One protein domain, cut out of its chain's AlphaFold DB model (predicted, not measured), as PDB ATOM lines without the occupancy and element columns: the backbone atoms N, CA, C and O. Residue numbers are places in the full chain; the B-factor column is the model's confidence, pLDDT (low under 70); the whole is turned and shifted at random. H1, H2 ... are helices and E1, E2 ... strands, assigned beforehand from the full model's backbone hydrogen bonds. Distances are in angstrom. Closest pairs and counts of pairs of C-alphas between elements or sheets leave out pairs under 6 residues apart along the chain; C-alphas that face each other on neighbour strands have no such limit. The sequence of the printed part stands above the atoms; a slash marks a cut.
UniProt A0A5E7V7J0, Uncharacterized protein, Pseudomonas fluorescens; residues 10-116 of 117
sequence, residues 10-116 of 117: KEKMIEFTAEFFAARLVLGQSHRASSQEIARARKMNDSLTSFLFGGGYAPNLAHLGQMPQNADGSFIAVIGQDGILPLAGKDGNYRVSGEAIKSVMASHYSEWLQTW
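This is residues 10 to 116 of the 117 residues of an uncharacterized protein of Pseudomonas fluorescens (UniProt A0A5E7V7J0). The helix H1 runs through the middle, with the long helix H2 crossing it on one side and the hairpin E1 E2 with the helix H4 on the other. Of two short helices, H3 packs on H4, and H5, near the end of the printed part, has its centre farthest from the mean of the C-alphas, at 14.5 A. The 107 printed residues hold five named helices and two named strands, in the order H1 H2 H3 E1 E2 H4 H5; the class is mostly helix, and the sheet E1 - E2 is antiparallel. The whole is compact, with a radius of gyration of the C-alphas of 13.2 A and spans of 40 by 26 by 23 A.

H1, residues 10 to 28, begins at C-alpha (208.003, 124.998, 129.438) and is 27.0 A long. H2, residues 35 to 54, is 28.8 A long. H3 is residues 75 to 79, E1 residues 83 to 86, and E2 residues 93 to 96. H4, residues 98 to 108, is 15.3 A long. H5, residues 110 to 114, ends at C-alpha (193.846, 151.126, 123.064).

H1 touches H2 at a steep tilt of 49 degrees, opposite ways; their closest C-alphas, of Ala 23 and Ala 41, are 4.3 A apart. With residues 14 to 22 alone H1 touches H4, closest at the C-alphas of Ala 18 and Ile 101, 4.5 A. H3 touches H4, with the C-alphas of Ile 79 and Lys 102 closest at 5.3 A. In the hairpin E1 and E2, N 85 and O 94 are within hydrogen-bond range at 2.8 A. H2 is apart from E1 and E2. In H1, H2, H3, H4 and H5 every O i to N i+4 pair is within hydrogen-bond range.

The farthest C-alphas, of Lys 90 and Trp 116, are 40.4 A apart. The printed part has no cut. The link from H2 to H3, residues 55 to 74, is long. Confidence is under 70 at residues 65 to 79 and 115 to 116.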
ATOM      1  N   LYS A  10     209.409 124.812 129.087       74.06
ATOM      2  CA  LYS A  10     208.003 124.998 129.438       74.06
ATOM      3  C   LYS A  10     207.572 126.468 129.383       74.06
ATOM      4  O   LYS A  10     206.502 126.738 128.851       74.06
ATOM      5  N   GLU A  11     208.382 127.391 129.895       77.00
ATOM      6  CA  GLU A  11     208.098 128.836 129.853       77.00
ATOM      7  C   GLU A  11     208.099 129.351 128.412       77.00
ATOM      8  O   GLU A  11     207.145 130.002 127.997       77.00
ATOM      9  N   LYS A  12     209.068 128.918 127.596       80.81
ATOM     10  CA  LYS A  12     209.096 129.251 126.161       80.81
ATOM     11  C   LYS A  12     207.863 128.753 125.412       80.81
ATOM     12  O   LYS A  12     207.339 129.442 124.545       80.81
ATOM     13  N   MET A  13     207.376 127.558 125.747       85.00
ATOM     14  CA  MET A  13     206.158 127.023 125.134       85.00
ATOM     15  C   MET A  13     204.917 127.848 125.505       85.00
ATOM     16  O   MET A  13     204.053 128.057 124.652       85.00
ATOM     17  N   ILE A  14     204.836 128.341 126.747       88.12
ATOM     18  CA  ILE A  14     203.759 129.237 127.194       88.12
ATOM     19  C   ILE A  14     203.792 130.525 126.374       88.12
ATOM     20  O   ILE A  14     202.767 130.895 125.808       88.12
ATOM     21  N   GLU A  15     204.958 131.160 126.250       88.50
ATOM     22  CA  GLU A  15     205.118 132.403 125.488       88.50
ATOM     23  C   GLU A  15     204.776 132.229 124.010       88.50
ATOM     24  O   GLU A  15     203.973 132.986 123.471       88.50
ATOM     25  N   PHE A  16     205.309 131.193 123.355       90.25
ATOM     26  CA  PHE A  16     205.014 130.924 121.947       90.25
ATOM     27  C   PHE A  16     203.536 130.636 121.709       90.25
ATOM     28  O   PHE A  16     202.959 131.109 120.730       90.25
ATOM     29  N   THR A  17     202.899 129.882 122.603       90.81
ATOM     30  CA  THR A  17     201.473 129.580 122.464       90.81
ATOM     31  C   THR A  17     200.622 130.823 122.735       90.81
ATOM     32  O   THR A  17     199.658 131.069 122.013       90.81
ATOM     33  N   ALA A  18     200.995 131.643 123.722       92.62
ATOM     34  CA  ALA A  18     200.329 132.909 124.017       92.62
ATOM     35  C   ALA A  18     200.447 133.903 122.852       92.62
ATOM     36  O   ALA A  18     199.438 134.468 122.433       92.62
ATOM     37  N   GLU A  19     201.644 134.064 122.275       94.19
ATOM     38  CA  GLU A  19     201.882 134.912 121.099       94.19
ATOM     39  C   GLU A  19     201.102 134.426 119.885       94.19
ATOM     40  O   GLU A  19     200.528 135.236 119.159       94.19
ATOM     41  N   PHE A  20     201.000 133.111 119.689       93.75
ATOM     42  CA  PHE A  20     200.185 132.544 118.624       93.75
ATOM     43  C   PHE A  20     198.703 132.930 118.771       93.75
ATOM     44  O   PHE A  20     198.093 133.410 117.812       93.75
ATOM     45  N   PHE A  21     198.121 132.774 119.963       91.75
ATOM     46  CA  PHE A  21     196.728 133.161 120.201       91.75
ATOM     47  C   PHE A  21     196.505 134.673 120.088       91.75
ATOM     48  O   PHE A  21     195.539 135.092 119.447       91.75
ATOM     49  N   ALA A  22     197.408 135.484 120.644       92.00
ATOM     50  CA  ALA A  22     197.369 136.941 120.539       92.00
ATOM     51  C   ALA A  22     197.410 137.401 119.071       92.00
ATOM     52  O   ALA A  22     196.560 138.172 118.627       92.00
ATOM     53  N   ALA A  23     198.331 136.848 118.278       92.25
ATOM     54  CA  ALA A  23     198.433 137.141 116.854       92.25
ATOM     55  C   ALA A  23     197.139 136.789 116.102       92.25
ATOM     56  O   ALA A  23     196.646 137.587 115.306       92.25
ATOM     57  N   ARG A  24     196.532 135.625 116.371       89.38
ATOM     58  CA  ARG A  24     195.265 135.242 115.724       89.38
ATOM     59  C   ARG A  24     194.097 136.123 116.128       89.38
ATOM     60  O   ARG A  24     193.252 136.406 115.281       89.38
ATOM     61  N   LEU A  25     194.068 136.587 117.373       87.25
ATOM     62  CA  LEU A  25     193.071 137.544 117.832       87.25
ATOM     63  C   LEU A  25     193.171 138.863 117.054       87.25
ATOM     64  O   LEU A  25     192.171 139.351 116.526       87.25
ATOM     65  N   VAL A  26     194.390 139.392 116.920       89.31
ATOM     66  CA  VAL A  26     194.665 140.621 116.166       89.31
ATOM     67  C   VAL A  26     194.277 140.465 114.699       89.31
ATOM     68  O   VAL A  26     193.589 141.323 114.153       89.31
ATOM     69  N   LEU A  27     194.648 139.352 114.059       87.06
ATOM     70  CA  LEU A  27     194.289 139.083 112.663       87.06
ATOM     71  C   LEU A  27     192.783 138.911 112.460       87.06
ATOM     72  O   LEU A  27     192.250 139.374 111.453       87.06
ATOM     73  N   GLY A  28     192.092 138.282 113.413       83.31
ATOM     74  CA  GLY A  28     190.639 138.127 113.383       83.31
ATOM     75  C   GLY A  28     189.883 139.454 113.497       83.31
ATOM     76  O   GLY A  28     188.724 139.522 113.098       83.31
ATOM     77  N   GLN A  29     190.523 140.504 114.018       82.75
ATOM     78  CA  GLN A  29     189.956 141.844 114.205       82.75
ATOM     79  C   GLN A  29     190.944 142.921 113.739       82.75
ATOM     80  O   GLN A  29     191.224 143.889 114.448       82.75
ATOM     81  N   SER A  30     191.492 142.752 112.533       85.06
ATOM     82  CA  SER A  30     192.601 143.581 112.049       85.06
ATOM     83  C   SER A  30     192.259 145.065 111.925       85.06
ATOM     84  O   SER A  30     193.157 145.888 111.973       85.06
ATOM     85  N   HIS A  31     190.980 145.427 111.796       84.12
ATOM     86  CA  HIS A  31     190.534 146.824 111.722       84.12
ATOM     87  C   HIS A  31     190.812 147.634 113.002       84.12
ATOM     88  O   HIS A  31     190.731 148.856 112.968       84.12
ATOM     89  N   ARG A  32     191.117 146.960 114.119       81.19
ATOM     90  CA  ARG A  32     191.467 147.581 115.404       81.19
ATOM     91  C   ARG A  32     192.965 147.766 115.608       81.19
ATOM     92  O   ARG A  32     193.364 148.517 116.487       81.19
ATOM     93  N   ALA A  33     193.776 147.033 114.853       87.25
ATOM     94  CA  ALA A  33     195.224 147.084 114.964       87.25
ATOM     95  C   ALA A  33     195.805 148.087 113.975       87.25
ATOM     96  O   ALA A  33     195.267 148.303 112.886       87.25
ATOM     97  N   SER A  34     196.966 148.630 114.320       91.94
ATOM     98  CA  SER A  34     197.752 149.396 113.362       91.94
ATOM     99  C   SER A  34     198.338 148.495 112.276       91.94
ATOM    100  O   SER A  34     198.495 147.282 112.439       91.94
ATOM    101  N   SER A  35     198.728 149.083 111.143       93.88
ATOM    102  CA  SER A  35     199.393 148.339 110.065       93.88
ATOM    103  C   SER A  35     200.639 147.584 110.551       93.88
ATOM    104  O   SER A  35     200.934 146.496 110.052       93.88
ATOM    105  N   GLN A  36     201.351 148.131 111.542       95.88
ATOM    106  CA  GLN A  36     202.522 147.499 112.145       95.88
ATOM    107  C   GLN A  36     202.139 146.281 112.994       95.88
ATOM    108  O   GLN A  36     202.752 145.220 112.853       95.88
ATOM    109  N   GLU A  37     201.111 146.402 113.830       94.25
ATOM    110  CA  GLU A  37     200.585 145.298 114.635       94.25
ATOM    111  C   GLU A  37     200.026 144.175 113.761       94.25
ATOM    112  O   GLU A  37     200.314 143.004 114.003       94.25
ATOM    113  N   ILE A  38     199.307 144.515 112.687       93.94
ATOM    114  CA  ILE A  38     198.824 143.543 111.701       93.94
ATOM    115  C   ILE A  38     200.005 142.810 111.054       93.94
ATOM    116  O   ILE A  38     199.975 141.585 110.922       93.94
ATOM    117  N   ALA A  39     201.050 143.531 110.635       96.31
ATOM    118  CA  ALA A  39     202.230 142.925 110.021       96.31
ATOM    119  C   ALA A  39     202.964 141.990 110.995       96.31
ATOM    120  O   ALA A  39     203.350 140.880 110.616       96.31
ATOM    121  N   ARG A  40     203.103 142.401 112.263       96.12
ATOM    122  CA  ARG A  40     203.655 141.556 113.326       96.12
ATOM    123  C   ARG A  40     202.804 140.306 113.526       96.12
ATOM    124  O   ARG A  40     203.353 139.207 113.498       96.12
ATOM    125  N   ALA A  41     201.494 140.468 113.681       94.06
ATOM    126  CA  ALA A  41     200.574 139.370 113.926       94.06
ATOM    127  C   ALA A  41     200.617 138.342 112.786       94.06
ATOM    128  O   ALA A  41     200.687 137.149 113.059       94.06
ATOM    129  N   ARG A  42     200.692 138.770 111.514       95.88
ATOM    130  CA  ARG A  42     200.900 137.843 110.380       95.88
ATOM    131  C   ARG A  42     202.209 137.073 110.523       95.88
ATOM    132  O   ARG A  42     202.205 135.847 110.526       95.88
ATOM    133  N   LYS A  43     203.322 137.788 110.719       96.19
ATOM    134  CA  LYS A  43     204.653 137.176 110.844       96.19
ATOM    135  C   LYS A  43     204.710 136.155 111.984       96.19
ATOM    136  O   LYS A  43     205.260 135.068 111.803       96.19
ATOM    137  N   MET A  44     204.174 136.508 113.151       95.19
ATOM    138  CA  MET A  44     204.164 135.645 114.332       95.19
ATOM    139  C   MET A  44     203.215 134.466 114.147       95.19
ATOM    140  O   MET A  44     203.629 133.337 114.385       95.19
ATOM    141  N   ASN A  45     202.005 134.688 113.633       92.12
ATOM    142  CA  ASN A  45     201.076 133.611 113.311       92.12
ATOM    143  C   ASN A  45     201.716 132.568 112.383       92.12
ATOM    144  O   ASN A  45     201.662 131.381 112.688       92.12
ATOM    145  N   ASP A  46     202.362 132.988 111.296       91.44
ATOM    146  CA  ASP A  46     202.927 132.066 110.302       91.44
ATOM    147  C   ASP A  46     204.140 131.298 110.854       91.44
ATOM    148  O   ASP A  46     204.255 130.074 110.703       91.44
ATOM    149  N   SER A  47     205.022 132.011 111.561       91.94
ATOM    150  CA  SER A  47     206.225 131.426 112.164       91.94
ATOM    151  C   SER A  47     205.865 130.425 113.265       91.94
ATOM    152  O   SER A  47     206.392 129.312 113.302       91.94
ATOM    153  N   LEU A  48     204.929 130.797 114.141       93.06
ATOM    154  CA  LEU A  48     204.507 129.967 115.266       93.06
ATOM    155  C   LEU A  48     203.615 128.814 114.816       93.06
ATOM    156  O   LEU A  48     203.739 127.725 115.358       93.06
ATOM    157  N   THR A  49     202.791 128.991 113.780       90.12
ATOM    158  CA  THR A  49     202.038 127.883 113.172       90.12
ATOM    159  C   THR A  49     202.990 126.774 112.729       90.12
ATOM    160  O   THR A  49     202.786 125.615 113.081       90.12
ATOM    161  N   SER A  50     204.069 127.130 112.026       88.38
ATOM    162  CA  SER A  50     205.078 126.168 111.567       88.38
ATOM    163  C   SER A  50     205.791 125.478 112.735       88.38
ATOM    164  O   SER A  50     205.940 124.255 112.736       88.38
ATOM    165  N   PHE A  51     206.183 126.244 113.760       89.06
ATOM    166  CA  PHE A  51     206.806 125.711 114.975       89.06
ATOM    167  C   PHE A  51     205.883 124.740 115.731       89.06
ATOM    168  O   PHE A  51     206.295 123.632 116.073       89.06
ATOM    169  N   LEU A  52     204.622 125.121 115.951       90.12
ATOM    170  CA  LEU A  52     203.630 124.319 116.668       90.12
ATOM    171  C   LEU A  52     203.275 123.042 115.894       90.12
ATOM    172  O   LEU A  52     203.205 121.972 116.496       90.12
ATOM    173  N   PHE A  53     203.131 123.113 114.567       88.31
ATOM    174  CA  PHE A  53     202.967 121.911 113.743       88.31
ATOM    175  C   PHE A  53     204.176 120.974 113.854       88.31
ATOM    176  O   PHE A  53     203.997 119.779 114.081       88.31
ATOM    177  N   GLY A  54     205.400 121.506 113.762       85.38
ATOM    178  CA  GLY A  54     206.627 120.724 113.956       85.38
ATOM    179  C   GLY A  54     206.732 120.091 115.351       85.38
ATOM    180  O   GLY A  54     207.299 119.011 115.497       85.38
ATOM    181  N   GLY A  55     206.131 120.725 116.362       85.25
ATOM    182  CA  GLY A  55     206.004 120.214 117.729       85.25
ATOM    183  C   GLY A  55     204.876 119.196 117.946       85.25
ATOM    184  O   GLY A  55     204.705 118.729 119.072       85.25
ATOM    185  N   GLY A  56     204.107 118.843 116.908       88.94
ATOM    186  CA  GLY A  56     203.014 117.868 116.993       88.94
ATOM    187  C   GLY A  56     201.676 118.437 117.473       88.94
ATOM    188  O   GLY A  56     200.827 117.678 117.942       88.94
ATOM    189  N   TYR A  57     201.470 119.750 117.369       90.50
ATOM    190  CA  TYR A  57     200.198 120.412 117.671       90.50
ATOM    191  C   TYR A  57     199.365 120.646 116.405       90.50
ATOM    192  O   TYR A  57     199.886 120.645 115.290       90.50
ATOM    193  N   ALA A  58     198.066 120.888 116.581       88.19
ATOM    194  CA  ALA A  58     197.119 121.232 115.522       88.19
ATOM    195  C   ALA A  58     196.650 122.695 115.661       88.19
ATOM    196  O   ALA A  58     195.506 122.957 116.044       88.19
ATOM    197  N   PRO A  59     197.519 123.686 115.367       85.69
ATOM    198  CA  PRO A  59     197.193 125.102 115.527       85.69
ATOM    199  C   PRO A  59     196.016 125.555 114.659       85.69
ATOM    200  O   PRO A  59     195.303 126.478 115.034       85.69
ATOM    201  N   ASN A  60     195.728 124.897 113.534       81.62
ATOM    202  CA  ASN A  60     194.540 125.182 112.720       81.62
ATOM    203  C   ASN A  60     193.202 124.919 113.445       81.62
ATOM    204  O   ASN A  60     192.209 125.532 113.066       81.62
ATOM    205  N   LEU A  61     193.187 124.073 114.482       80.62
ATOM    206  CA  LEU A  61     192.028 123.775 115.339       80.62
ATOM    207  C   LEU A  61     192.092 124.479 116.707       80.62
ATOM    208  O   LEU A  61     191.265 124.227 117.590       80.62
ATOM    209  N   ALA A  62     193.087 125.343 116.907       82.62
ATOM    210  CA  ALA A  62     193.222 126.115 118.130       82.62
ATOM    211  C   ALA A  62     192.042 127.071 118.302       82.62
ATOM    212  O   ALA A  62     191.590 127.700 117.341       82.62
ATOM    213  N   HIS A  63     191.578 127.210 119.537       82.94
ATOM    214  CA  HIS A  63     190.453 128.071 119.857       82.94
ATOM    215  C   HIS A  63     190.694 128.831 121.158       82.94
ATOM    216  O   HIS A  63     191.270 128.321 122.121       82.94
ATOM    217  N   LEU A  64     190.234 130.077 121.143       76.75
ATOM    218  CA  LEU A  64     189.891 130.833 122.338       76.75
ATOM    219  C   LEU A  64     188.417 130.530 122.635       76.75
ATOM    220  O   LEU A  64     187.682 130.124 121.727       76.75
ATOM    221  N   GLY A  65     187.974 130.685 123.882       66.12
ATOM    222  CA  GLY A  65     186.548 130.555 124.189       66.12
ATOM    223  C   GLY A  65     185.689 131.462 123.290       66.12
ATOM    224  O   GLY A  65     186.180 132.407 122.667       66.12
ATOM    225  N   GLN A  66     184.402 131.123 123.150       54.00
ATOM    226  CA  GLN A  66     183.512 131.816 122.216       54.00
ATOM    227  C   GLN A  66     183.485 133.327 122.495       54.00
ATOM    228  O   GLN A  66     183.135 133.763 123.593       54.00
ATOM    229  N   MET A  67     183.821 134.118 121.472       53.31
ATOM    230  CA  MET A  67     183.615 135.565 121.470       53.31
ATOM    231  C   MET A  67     182.112 135.857 121.594       53.31
ATOM    232  O   MET A  67     181.350 135.413 120.730       53.31
ATOM    233  N   PRO A  68     181.652 136.599 122.617       52.66
ATOM    234  CA  PRO A  68     180.260 137.016 122.670       52.66
ATOM    235  C   PRO A  68     179.979 137.977 121.511       52.66
ATOM    236  O   PRO A  68     180.756 138.896 121.260       52.66
ATOM    237  N   GLN A  69     178.867 137.774 120.800       44.22
ATOM    238  CA  GLN A  69     178.576 138.488 119.550       44.22
ATOM    239  C   GLN A  69     178.320 140.001 119.692       44.22
ATOM    240  O   GLN A  69     178.269 140.667 118.673       44.22
ATOM    241  N   ASN A  70     178.217 140.565 120.901       47.97
ATOM    242  CA  ASN A  70     177.959 141.997 121.140       47.97
ATOM    243  C   ASN A  70     178.735 142.497 122.367       47.97
ATOM    244  O   ASN A  70     178.179 142.951 123.365       47.97
ATOM    245  N   ALA A  71     180.043 142.290 122.325       50.19
ATOM    246  CA  ALA A  71     180.937 142.388 123.462       50.19
ATOM    247  C   ALA A  71     181.675 143.732 123.565       50.19
ATOM    248  O   ALA A  71     182.901 143.736 123.665       50.19
ATOM    249  N   ASP A  72     180.972 144.864 123.601       52.38
ATOM    250  CA  ASP A  72     181.627 146.184 123.704       52.38
ATOM    251  C   ASP A  72     182.530 146.313 124.960       52.38
ATOM    252  O   ASP A  72     183.499 147.062 124.958       52.38
ATOM    253  N   GLY A  73     182.304 145.494 126.002       52.78
ATOM    254  CA  GLY A  73     183.206 145.324 127.158       52.78
ATOM    255  C   GLY A  73     183.800 143.916 127.340       52.78
ATOM    256  O   GLY A  73     184.525 143.669 128.303       52.78
ATOM    257  N   SER A  74     183.503 142.956 126.459       57.22
ATOM    258  CA  SER A  74     183.837 141.535 126.683       57.22
ATOM    259  C   SER A  74     185.122 141.076 125.993       57.22
ATOM    260  O   SER A  74     185.537 139.938 126.182       57.22
ATOM    261  N   PHE A  75     185.827 141.946 125.264       59.69
ATOM    262  CA  PHE A  75     187.121 141.584 124.670       59.69
ATOM    263  C   PHE A  75     188.243 141.444 125.700       59.69
ATOM    264  O   PHE A  75     189.082 140.563 125.540       59.69
ATOM    265  N   ILE A  76     188.229 142.214 126.796       60.81
ATOM    266  CA  ILE A  76     189.108 141.938 127.948       60.81
ATOM    267  C   ILE A  76     188.803 140.544 128.512       60.81
ATOM    268  O   ILE A  76     189.724 139.811 128.866       60.81
ATOM    269  N   ALA A  77     187.525 140.146 128.530       60.09
ATOM    270  CA  ALA A  77     187.131 138.808 128.954       60.09
ATOM    271  C   ALA A  77     187.604 137.719 127.971       60.09
ATOM    272  O   ALA A  77     187.943 136.637 128.425       60.09
ATOM    273  N   VAL A  78     187.692 137.994 126.663       68.12
ATOM    274  CA  VAL A  78     188.243 137.061 125.654       68.12
ATOM    275  C   VAL A  78     189.775 136.991 125.711       68.12
ATOM    276  O   VAL A  78     190.343 135.912 125.610       68.12
ATOM    277  N   ILE A  79     190.462 138.117 125.913       67.50
ATOM    278  CA  ILE A  79     191.930 138.175 126.024       67.50
ATOM    279  C   ILE A  79     192.424 137.545 127.334       67.50
ATOM    280  O   ILE A  79     193.542 137.050 127.385       67.50
ATOM    281  N   GLY A  80     191.584 137.531 128.372       70.38
ATOM    282  CA  GLY A  80     191.816 136.818 129.629       70.38
ATOM    283  C   GLY A  80     191.296 135.377 129.650       70.38
ATOM    284  O   GLY A  80     191.361 134.738 130.697       70.38
ATOM    285  N   GLN A  81     190.787 134.847 128.532       84.25
ATOM    286  CA  GLN A  81     190.402 133.439 128.438       84.25
ATOM    287  C   GLN A  81     191.581 132.560 128.054       84.25
ATOM    288  O   GLN A  81     192.418 132.910 127.223       84.25
ATOM    289  N   ASP A  82     191.598 131.372 128.642       89.38
ATOM    290  CA  ASP A  82     192.614 130.380 128.348       89.38
ATOM    291  C   ASP A  82     192.482 129.874 126.908       89.38
ATOM    292  O   ASP A  82     191.392 129.544 126.433       89.38
ATOM    293  N   GLY A  83     193.621 129.796 126.227       88.19
ATOM    294  CA  GLY A  83     193.726 129.226 124.893       88.19
ATOM    295  C   GLY A  83     193.939 127.722 124.965       88.19
ATOM    296  O   GLY A  83     194.735 127.231 125.771       88.19
ATOM    297  N   ILE A  84     193.244 126.986 124.100       90.25
ATOM    298  CA  ILE A  84     193.353 125.531 124.003       90.25
ATOM    299  C   ILE A  84     193.941 125.169 122.642       90.25
ATOM    300  O   ILE A  84     193.354 125.442 121.593       90.25
ATOM    301  N   LEU A  85     195.122 124.555 122.670       90.12
ATOM    302  CA  LEU A  85     195.857 124.098 121.500       90.12
ATOM    303  C   LEU A  85     195.821 122.561 121.427       90.12
ATOM    304  O   LEU A  85     196.490 121.906 122.229       90.12
ATOM    305  N   PRO A  86     195.070 121.961 120.491       89.69
ATOM    306  CA  PRO A  86     194.987 120.507 120.377       89.69
ATOM    307  C   PRO A  86     196.294 119.856 119.919       89.69
ATOM    308  O   PRO A  86     197.088 120.463 119.195       89.69
ATOM    309  N   LEU A  87     196.497 118.594 120.301       89.19
ATOM    310  CA  LEU A  87     197.559 117.747 119.759       89.19
ATOM    311  C   LEU A  87     197.141 117.158 118.406       89.19
ATOM    312  O   LEU A  87     195.999 116.753 118.202       89.19
ATOM    313  N   ALA A  88     198.077 117.085 117.462       87.19
ATOM    314  CA  ALA A  88     197.816 116.506 116.153       87.19
ATOM    315  C   ALA A  88     197.694 114.975 116.249       87.19
ATOM    316  O   ALA A  88     198.619 114.294 116.696       87.19
ATOM    317  N   GLY A  89     196.554 114.434 115.804       81.44
ATOM    318  CA  GLY A  89     196.326 112.987 115.697       81.44
ATOM    319  C   GLY A  89     196.321 112.235 117.033       81.44
ATOM    320  O   GLY A  89     196.548 111.027 117.043       81.44
ATOM    321  N   LYS A  90     196.112 112.937 118.152       83.12
ATOM    322  CA  LYS A  90     196.081 112.373 119.507       83.12
ATOM    323  C   LYS A  90     194.995 113.043 120.335       83.12
ATOM    324  O   LYS A  90     194.715 114.223 120.139       83.12
ATOM    325  N   ASP A  91     194.475 112.315 121.314       81.56
ATOM    326  CA  ASP A  91     193.632 112.903 122.349       81.56
ATOM    327  C   ASP A  91     194.500 113.701 123.324       81.56
ATOM    328  O   ASP A  91     195.432 113.176 123.938       81.56
ATOM    329  N   GLY A  92     194.207 114.992 123.456       84.62
ATOM    330  CA  GLY A  92     194.876 115.873 124.404       84.62
ATOM    331  C   GLY A  92     195.054 117.286 123.873       84.62
ATOM    332  O   GLY A  92     195.128 117.519 122.668       84.62
ATOM    333  N   ASN A  93     195.149 118.232 124.803       88.62
ATOM    334  CA  ASN A  93     195.308 119.645 124.500       88.62
ATOM    335  C   ASN A  93     196.387 120.264 125.390       88.62
ATOM    336  O   ASN A  93     196.535 119.897 126.557       88.62
ATOM    337  N   TYR A  94     197.086 121.256 124.855       89.12
ATOM    338  CA  TYR A  94     197.910 122.174 125.619       89.12
ATOM    339  C   TYR A  94     197.110 123.432 125.942       89.12
ATOM    340  O   TYR A  94     196.537 124.065 125.056       89.12
ATOM    341  N   ARG A  95     197.055 123.779 127.226       90.06
ATOM    342  CA  ARG A  95     196.338 124.953 127.723       90.06
ATOM    343  C   ARG A  95     197.339 126.047 128.051       90.06
ATOM    344  O   ARG A  95     198.267 125.816 128.823       90.06
ATOM    345  N   VAL A  96     197.114 127.231 127.499       89.94
ATOM    346  CA  VAL A  96     197.819 128.455 127.881       89.94
ATOM    347  C   VAL A  96     196.850 129.363 128.628       89.94
ATOM    348  O   VAL A  96     195.677 129.443 128.265       89.94
ATOM    349  N   SER A  97     197.312 130.005 129.699       89.94
ATOM    350  CA  SER A  97     196.448 130.886 130.481       89.94
ATOM    351  C   SER A  97     196.109 132.159 129.708       89.94
ATOM    352  O   SER A  97     196.937 132.701 128.971       89.94
ATOM    353  N   GLY A  98     194.907 132.675 129.929       88.06
ATOM    354  CA  GLY A  98     194.480 133.951 129.377       88.06
ATOM    355  C   GLY A  98     195.336 135.112 129.865       88.06
ATOM    356  O   GLY A  98     195.652 136.002 129.092       88.06
ATOM    357  N   GLU A  99     195.831 135.076 131.104       89.06
ATOM    358  CA  GLU A  99     196.756 136.110 131.593       89.06
ATOM    359  C   GLU A  99     198.076 136.150 130.803       89.06
ATOM    360  O   GLU A  99     198.609 137.232 130.563       89.06
ATOM    361  N   ALA A 100     198.579 135.007 130.318       90.44
ATOM    362  CA  ALA A 100     199.754 134.996 129.446       90.44
ATOM    363  C   ALA A 100     199.440 135.630 128.079       90.44
ATOM    364  O   ALA A 100     200.205 136.461 127.590       90.44
ATOM    365  N   ILE A 101     198.283 135.302 127.494       90.38
ATOM    366  CA  ILE A 101     197.810 135.903 126.235       90.38
ATOM    367  C   ILE A 101     197.632 137.418 126.401       90.38
ATOM    368  O   ILE A 101     198.113 138.202 125.584       90.38
ATOM    369  N   LYS A 102     197.004 137.846 127.498       88.25
ATOM    370  CA  LYS A 102     196.815 139.251 127.861       88.25
ATOM    371  C   LYS A 102     198.129 139.999 128.036       88.25
ATOM    372  O   LYS A 102     198.241 141.124 127.555       88.25
ATOM    373  N   SER A 103     199.124 139.381 128.668       89.81
ATOM    374  CA  SER A 103     200.461 139.963 128.819       89.81
ATOM    375  C   SER A 103     201.129 140.208 127.465       89.81
ATOM    376  O   SER A 103     201.729 141.262 127.250       89.81
ATOM    377  N   VAL A 104     200.988 139.270 126.522       92.19
ATOM    378  CA  VAL A 104     201.498 139.439 125.156       92.19
ATOM    379  C   VAL A 104     200.757 140.558 124.424       92.19
ATOM    380  O   VAL A 104     201.394 141.437 123.844       92.19
ATOM    381  N   MET A 105     199.424 140.579 124.503       90.38
ATOM    382  CA  MET A 105     198.606 141.654 123.930       90.38
ATOM    383  C   MET A 105     199.043 143.029 124.446       90.38
ATOM    384  O   MET A 105     199.282 143.930 123.648       90.38
ATOM    385  N   ALA A 106     199.231 143.175 125.761       89.06
ATOM    386  CA  ALA A 106     199.676 144.426 126.378       89.06
ATOM    387  C   ALA A 106     201.077 144.861 125.922       89.06
ATOM    388  O   ALA A 106     201.349 146.055 125.828       89.06
ATOM    389  N   SER A 107     201.953 143.898 125.626       91.00
ATOM    390  CA  SER A 107     203.356 144.154 125.287       91.00
ATOM    391  C   SER A 107     203.588 144.425 123.800       91.00
ATOM    392  O   SER A 107     204.564 145.084 123.434       91.00
ATOM    393  N   HIS A 108     202.746 143.875 122.925       92.56
ATOM    394  CA  HIS A 108     203.015 143.826 121.483       92.56
ATOM    395  C   HIS A 108     201.873 144.310 120.593       92.56
ATOM    396  O   HIS A 108     202.111 144.565 119.413       92.56
ATOM    397  N   TYR A 109     200.670 144.436 121.149       90.00
ATOM    398  CA  TYR A 109     199.450 144.804 120.434       90.00
ATOM    399  C   TYR A 109     198.672 145.873 121.226       90.00
ATOM    400  O   TYR A 109     197.472 145.748 121.485       90.00
ATOM    401  N   SER A 110     199.389 146.899 121.699       87.12
ATOM    402  CA  SER A 110     198.843 147.934 122.573       87.12
ATOM    403  C   SER A 110     197.854 148.865 121.873       87.12
ATOM    404  O   SER A 110     196.911 149.293 122.521       87.12
ATOM    405  N   GLU A 111     198.015 149.171 120.583       85.12
ATOM    406  CA  GLU A 111     197.046 149.992 119.835       85.12
ATOM    407  C   GLU A 111     195.744 149.214 119.603       85.12
ATOM    408  O   GLU A 111     194.649 149.747 119.795       85.12
ATOM    409  N   TRP A 112     195.851 147.914 119.311       85.25
ATOM    410  CA  TRP A 112     194.695 147.013 119.265       85.25
ATOM    411  C   TRP A 112     193.910 147.015 120.591       85.25
ATOM    412  O   TRP A 112     192.673 146.952 120.599       85.25
ATOM    413  N   LEU A 113     194.615 147.107 121.725       80.00
ATOM    414  CA  LEU A 113     194.004 147.251 123.050       80.00
ATOM    415  C   LEU A 113     193.462 148.668 123.314       80.00
ATOM    416  O   LEU A 113     192.428 148.793 123.964       80.00
ATOM    417  N   GLN A 114     194.144 149.707 122.825       74.62
ATOM    418  CA  GLN A 114     193.846 151.126 123.064       74.62
ATOM    419  C   GLN A 114     192.788 151.725 122.143       74.62
ATOM    420  O   GLN A 114     192.326 152.825 122.425       74.62
ATOM    421  N   THR A 115     192.342 151.031 121.093       62.66
ATOM    422  CA  THR A 115     191.215 151.481 120.245       62.66
ATOM    423  C   THR A 115     189.878 151.625 120.999       62.66
ATOM    424  O   THR A 115     188.844 151.846 120.378       62.66
ATOM    425  N   TRP A 116     189.912 151.553 122.333       54.84
ATOM    426  CA  TRP A 116     188.875 151.939 123.277       54.84
ATOM    427  C   TRP A 116     189.488 152.751 124.429       54.84
ATOM    428  O   TRP A 116     189.811 152.218 125.493       54.84
TER     429      TRP A 116